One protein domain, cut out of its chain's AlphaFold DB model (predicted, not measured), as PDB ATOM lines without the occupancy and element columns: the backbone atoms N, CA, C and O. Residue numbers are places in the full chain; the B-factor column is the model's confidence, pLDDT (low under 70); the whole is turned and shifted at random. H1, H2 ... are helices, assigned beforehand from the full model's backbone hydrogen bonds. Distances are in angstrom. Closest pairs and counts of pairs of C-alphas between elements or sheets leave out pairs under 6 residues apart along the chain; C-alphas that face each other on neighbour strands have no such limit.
ATOM      1  N   MET A  21     -26.036   9.075 -28.973       90.75
ATOM      2  CA  MET A  21     -25.342   9.599 -30.159       90.75
ATOM      3  C   MET A  21     -23.879   9.953 -29.886       90.75
ATOM      4  O   MET A  21     -23.026   9.678 -30.730       90.75
ATOM      5  N   THR A  22     -23.559  10.496 -28.710       90.38
ATOM      6  CA  THR A  22     -22.184  10.848 -28.324       90.38
ATOM      7  C   THR A  22     -21.330   9.595 -28.188       90.38
ATOM      8  O   THR A  22     -20.220   9.549 -28.714       90.38
ATOM      9  N   ARG A  23     -21.877   8.521 -27.604       91.62
ATOM     10  CA  ARG A  23     -21.219   7.205 -27.548       91.62
ATOM     11  C   ARG A  23     -20.939   6.652 -28.949       91.62
ATOM     12  O   ARG A  23     -19.816   6.236 -29.240       91.62
ATOM     13  N   LYS A  24     -21.928   6.692 -29.851       94.44
ATOM     14  CA  LYS A  24     -21.772   6.247 -31.250       94.44
ATOM     15  C   LYS A  24     -20.723   7.075 -32.004       94.44
ATOM     16  O   LYS A  24     -19.897   6.522 -32.737       94.44
ATOM     17  N   ALA A  25     -20.720   8.389 -31.807       94.06
ATOM     18  CA  ALA A  25     -19.768   9.302 -32.429       94.06
ATOM     19  C   ALA A  25     -18.342   9.142 -31.868       94.06
ATOM     20  O   ALA A  25     -17.379   9.184 -32.640       94.06
ATOM     21  N   ALA A  26     -18.194   8.882 -30.567       93.44
ATOM     22  CA  ALA A  26     -16.918   8.549 -29.937       93.44
ATOM     23  C   ALA A  26     -16.357   7.230 -30.491       93.44
ATOM     24  O   ALA A  26     -15.211   7.197 -30.935       93.44
ATOM     25  N   ASN A  27     -17.184   6.181 -30.588       94.38
ATOM     26  CA  ASN A  27     -16.795   4.902 -31.199       94.38
ATOM     27  C   ASN A  27     -16.345   5.079 -32.657       94.38
ATOM     28  O   ASN A  27     -15.321   4.540 -33.069       94.38
ATOM     29  N   THR A  28     -17.077   5.886 -33.428       96.25
ATOM     30  CA  THR A  28     -16.727   6.183 -34.825       96.25
ATOM     31  C   THR A  28     -15.408   6.955 -34.920       96.25
ATOM     32  O   THR A  28     -14.588   6.674 -35.792       96.25
ATOM     33  N   SER A  29     -15.178   7.910 -34.016       94.50
ATOM     34  CA  SER A  29     -13.945   8.706 -33.969       94.50
ATOM     35  C   SER A  29     -12.739   7.844 -33.574       94.50
ATOM     36  O   SER A  29     -11.671   7.997 -34.163       94.50
ATOM     37  N   LEU A  30     -12.912   6.887 -32.656       93.81
ATOM     38  CA  LEU A  30     -11.881   5.908 -32.301       93.81
ATOM     39  C   LEU A  30     -11.565   4.972 -33.478       93.81
ATOM     40  O   LEU A  30     -10.398   4.783 -33.820       93.81
ATOM     41  N   ALA A  31     -12.592   4.444 -34.153       93.44
ATOM     42  CA  ALA A  31     -12.428   3.575 -35.321       93.44
ATOM     43  C   ALA A  31     -11.705   4.286 -36.479       93.44
ATOM     44  O   ALA A  31     -10.802   3.721 -37.096       93.44
ATOM     45  N   LYS A  32     -12.033   5.564 -36.719       93.88
ATOM     46  CA  LYS A  32     -11.341   6.432 -37.688       93.88
ATOM     47  C   LYS A  32      -9.977   6.930 -37.204       93.88
ATOM     48  O   LYS A  32      -9.308   7.653 -37.936       93.88
ATOM     49  N   ARG A  33      -9.551   6.544 -35.995       91.31
ATOM     50  CA  ARG A  33      -8.287   6.958 -35.368       91.31
ATOM     51  C   ARG A  33      -8.156   8.483 -35.230       91.31
ATOM     52  O   ARG A  33      -7.043   8.998 -35.263       91.31
ATOM     53  N   ALA A  34      -9.279   9.184 -35.083       91.94
ATOM     54  CA  ALA A  34      -9.333  10.627 -34.863       91.94
ATOM     55  C   ALA A  34      -9.065  11.006 -33.396       91.94
ATOM     56  O   ALA A  34      -8.604  12.108 -33.137       91.94
ATOM     57  N   ILE A  35      -9.323  10.095 -32.451       91.88
ATOM     58  CA  ILE A  35      -9.092  10.281 -31.009       91.88
ATOM     59  C   ILE A  35      -8.302   9.103 -30.430       91.88
ATOM     60  O   ILE A  35      -8.334   8.001 -30.990       91.88
ATOM     61  N   SER A  36      -7.573   9.323 -29.335       90.81
ATOM     62  CA  SER A  36      -6.853   8.262 -28.616       90.81
ATOM     63  C   SER A  36      -7.814   7.349 -27.823       90.81
ATOM     64  O   SER A  36      -8.933   7.765 -27.506       90.81
ATOM     65  N   PRO A  37      -7.416   6.104 -27.480       91.44
ATOM     66  CA  PRO A  37      -8.212   5.235 -26.606       91.44
ATOM     67  C   PRO A  37      -8.508   5.860 -25.236       91.44
ATOM     68  O   PRO A  37      -9.590   5.656 -24.693       91.44
ATOM     69  N   ASP A  38      -7.578   6.646 -24.695       90.25
ATOM     70  CA  ASP A  38      -7.753   7.296 -23.395       90.25
ATOM     71  C   ASP A  38      -8.709   8.490 -23.488       90.25
ATOM     72  O   ASP A  38      -9.589   8.636 -22.641       90.25
ATOM     73  N   SER A  39      -8.637   9.281 -24.568       90.62
ATOM     74  CA  SER A  39      -9.632  10.325 -24.846       90.62
ATOM     75  C   SER A  39     -11.027   9.733 -25.083       90.62
ATOM     76  O   SER A  39     -12.019  10.315 -24.660       90.62
ATOM     77  N   HIS A  40     -11.134   8.552 -25.704       92.44
ATOM     78  CA  HIS A  40     -12.411   7.839 -25.853       92.44
ATOM     79  C   HIS A  40     -13.011   7.442 -24.499       92.44
ATOM     80  O   HIS A  40     -14.188   7.715 -24.263       92.44
ATOM     81  N   LYS A  41     -12.207   6.881 -23.587       91.56
ATOM     82  CA  LYS A  41     -12.642   6.565 -22.217       91.56
ATOM     83  C   LYS A  41     -13.082   7.815 -21.454       91.56
ATOM     84  O   LYS A  41     -14.112   7.773 -20.796       91.56
ATOM     85  N   ALA A  42     -12.355   8.924 -21.588       90.12
ATOM     86  CA  ALA A  42     -12.708  10.187 -20.941       90.12
ATOM     87  C   ALA A  42     -14.028  10.777 -21.468       90.12
ATOM     88  O   ALA A  42     -14.850  11.234 -20.677       90.12
ATOM     89  N   VAL A  43     -14.286  10.682 -22.780       91.94
ATOM     90  CA  VAL A  43     -15.585  11.057 -23.373       91.94
ATOM     91  C   VAL A  43     -16.706  10.157 -22.857       91.94
ATOM     92  O   VAL A  43     -17.788  10.647 -22.550       91.94
ATOM     93  N   LEU A  44     -16.455   8.848 -22.727       92.25
ATOM     94  CA  LEU A  44     -17.410   7.891 -22.155       92.25
ATOM     95  C   LEU A  44     -17.608   8.023 -20.639       92.25
ATOM     96  O   LEU A  44     -18.578   7.483 -20.118       92.25
ATOM     97  N   ALA A  45     -16.723   8.735 -19.951       88.56
ATOM     98  CA  ALA A  45     -16.874   9.095 -18.548       88.56
ATOM     99  C   ALA A  45     -17.514  10.485 -18.364       88.56
ATOM    100  O   ALA A  45     -17.734  10.906 -17.236       88.56
ATOM    101  N   GLY A  46     -17.779  11.222 -19.453       87.25
ATOM    102  CA  GLY A  46     -18.280  12.599 -19.398       87.25
ATOM    103  C   GLY A  46     -17.244  13.620 -18.912       87.25
ATOM    104  O   GLY A  46     -17.586  14.779 -18.713       87.25
ATOM    105  N   ALA A  47     -15.985  13.207 -18.748       87.88
ATOM    106  CA  ALA A  47     -14.890  14.045 -18.263       87.88
ATOM    107  C   ALA A  47     -14.275  14.937 -19.358       87.88
ATOM    108  O   ALA A  47     -13.493  15.832 -19.057       87.88
ATOM    109  N   LEU A  48     -14.590  14.666 -20.629       87.06
ATOM    110  CA  LEU A  48     -14.065  15.382 -21.790       87.06
ATOM    111  C   LEU A  48     -15.137  15.445 -22.883       87.06
ATOM    112  O   LEU A  48     -15.831  14.452 -23.128       87.06
ATOM    113  N   SER A  49     -15.263  16.570 -23.585       91.44
ATOM    114  CA  SER A  49     -16.153  16.636 -24.745       91.44
ATOM    115  C   SER A  49     -15.564  15.891 -25.952       91.44
ATOM    116  O   SER A  49     -14.353  15.698 -26.090       91.44
ATOM    117  N   LEU A  50     -16.427  15.463 -26.880       90.88
ATOM    118  CA  LEU A  50     -15.979  14.786 -28.102       90.88
ATOM    119  C   LEU A  50     -15.147  15.707 -29.013       90.88
ATOM    120  O   LEU A  50     -14.295  15.226 -29.759       90.88
ATOM    121  N   GLU A  51     -15.410  17.011 -28.983       91.38
ATOM    122  CA  GLU A  51     -14.681  18.001 -29.773       91.38
ATOM    123  C   GLU A  51     -13.269  18.219 -29.225       91.38
ATOM    124  O   GLU A  51     -12.302  18.114 -29.980       91.38
ATOM    125  N   GLU A  52     -13.132  18.367 -27.906       87.62
ATOM    126  CA  GLU A  52     -11.831  18.418 -27.227       87.62
ATOM    127  C   GLU A  52     -11.041  17.118 -27.418       87.62
ATOM    128  O   GLU A  52      -9.838  17.128 -27.670       87.62
ATOM    129  N   ALA A  53     -11.715  15.965 -27.394       89.31
ATOM    130  CA  ALA A  53     -11.068  14.693 -27.698       89.31
ATOM    131  C   ALA A  53     -10.474  14.667 -29.119       89.31
ATOM    132  O   ALA A  53      -9.399  14.100 -29.325       89.31
ATOM    133  N   ARG A  54     -11.164  15.268 -30.101       89.38
ATOM    134  CA  ARG A  54     -10.704  15.360 -31.498       89.38
ATOM    135  C   ARG A  54      -9.568  16.353 -31.680       89.38
ATOM    136  O   ARG A  54      -8.683  16.066 -32.482       89.38
ATOM    137  N   SER A  55      -9.570  17.472 -30.957       87.69
ATOM    138  CA  SER A  55      -8.483  18.453 -31.026       87.69
ATOM    139  C   SER A  55      -7.184  17.916 -30.414       87.69
ATOM    140  O   SER A  55      -6.116  18.137 -30.980       87.69
ATOM    141  N   LEU A  56      -7.267  17.118 -29.340       86.25
ATOM    142  CA  LEU A  56      -6.125  16.356 -28.804       86.25
ATOM    143  C   LEU A  56      -5.591  15.328 -29.816       86.25
ATOM    144  O   LEU A  56      -4.390  15.056 -29.900       86.25
ATOM    145  N   GLY A  57      -6.489  14.754 -30.614       84.81
ATOM    146  CA  GLY A  57      -6.153  13.813 -31.667       84.81
ATOM    147  C   GLY A  57      -5.784  12.420 -31.150       84.81
ATOM    148  O   GLY A  57      -6.033  12.029 -30.010       84.81
ATOM    149  N   ARG A  58      -5.174  11.614 -32.025       85.00
ATOM    150  CA  ARG A  58      -4.831  10.212 -31.726       85.00
ATOM    151  C   ARG A  58      -3.680  10.044 -30.731       85.00
ATOM    152  O   ARG A  58      -3.621   9.036 -30.033       85.00
ATOM    153  N   ASN A  59      -2.721  10.967 -30.750       80.44
ATOM    154  CA  ASN A  59      -1.427  10.807 -30.080       80.44
ATOM    155  C   ASN A  59      -1.332  11.601 -28.769       80.44
ATOM    156  O   ASN A  59      -0.240  11.728 -28.224       80.44
ATOM    157  N   ALA A  60      -2.438  12.154 -28.280       79.62
ATOM    158  CA  ALA A  60      -2.506  12.792 -26.977       79.62
ATOM    159  C   ALA A  60      -3.733  12.274 -26.226       79.62
ATOM    160  O   ALA A  60      -4.775  11.975 -26.819       79.62
ATOM    161  N   GLY A  61      -3.568  12.107 -24.920       80.44
ATOM    162  CA  GLY A  61      -4.655  11.827 -23.998       80.44
ATOM    163  C   GLY A  61      -4.941  13.058 -23.139       80.44
ATOM    164  O   GLY A  61      -4.151  14.003 -23.128       80.44
ATOM    165  N   PRO A  62      -6.036  13.046 -22.370       76.06
ATOM    166  CA  PRO A  62      -6.361  14.133 -21.444       76.06
ATOM    167  C   PRO A  62      -5.300  14.330 -20.343       76.06
ATOM    168  O   PRO A  62      -5.186  15.418 -19.797       76.06
ATOM    169  N   ALA A  63      -4.491  13.305 -20.044       78.75
ATOM    170  CA  ALA A  63      -3.400  13.361 -19.064       78.75
ATOM    171  C   ALA A  63      -2.051  13.857 -19.636       78.75
ATOM    172  O   ALA A  63      -1.057  13.879 -18.913       78.75
ATOM    173  N   GLY A  64      -1.989  14.226 -20.922       71.25
ATOM    174  CA  GLY A  64      -0.775  14.734 -21.566       71.25
ATOM    175  C   GLY A  64      -0.438  14.063 -22.905       71.25
ATOM    176  O   GLY A  64      -1.194  13.222 -23.413       71.25
TER     177      GLY A  64
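Overview. This is residues 21 to 64 of the 171 residues of an uncharacterized protein of Actinobacteria bacterium (UniProt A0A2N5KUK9). Three short helices stand side by side as a small bundle, their centres making a triangle, with H1 and H3 running the same way and H2, which comes between them along the chain, running the opposite way. The last residues, 57 to 64, hold no named element and pass by the end of the bundle where H2 begins and H3 ends. The printed part has 44 residues with three named helices, H1, H2 and H3 in that order along the chain, and no named strand; the class is all helix. It is compact, with a radius of gyration of the C-alphas of 8.6 A, and its C-alphas span 26 by 21 by 14 A along their three main axes.

Arrangement. The longest helix is H1, residues 21 to 31. It touches H2, residues 37 to 44, with the C-alphas of Ala 26 and His 40 as the closest pair, 6.1 A apart. The two lines stand at a shallow tilt of 4 degrees and run opposite ways, and H1 and H2 form a helical hairpin. H1 also touches H3, residues 50 to 56, and here the closest C-alphas are those of Ala 26 and Leu 50, 6.6 A apart. H1 and H3 run the same way at a shallow tilt of 29 degrees, with 11.7 A from centre to centre. H2 and H3 form a second helical hairpin, at a shallow tilt of 27 degrees and opposite ways. H2 and H3 touch, and their closest C-alphas are those of Ser 39 and Ala 53, 5.4 A apart. In H1, H2 and H3 every O i to N i+4 pair is within hydrogen-bond range.

Along the chain. H1 runs from Met 21, C-alpha at (-25.342, 9.599, -30.159), to Ala 31, C-alpha at (-12.428, 3.575, -35.321), 15.2 A from first to last C-alpha. H2 runs from Pro 37 to Leu 44, 10.6 A from first to last C-alpha. H3 runs from Leu 50 to Leu 56, 10.0 A, and C-alpha 56 is at (-6.125, 16.356, -28.804).

Size, cuts and confidence. The two C-alphas farthest apart are those of Met 21 and Gly 64, the first and last printed residues, at 26.5 A. The outline is rounded. The printed part has no cut. The links from H1 to H2 and from H2 to H3 are both tight, with 5 residues in each. The mean pLDDT of the printed part is 89.1, and no printed residue is under 70.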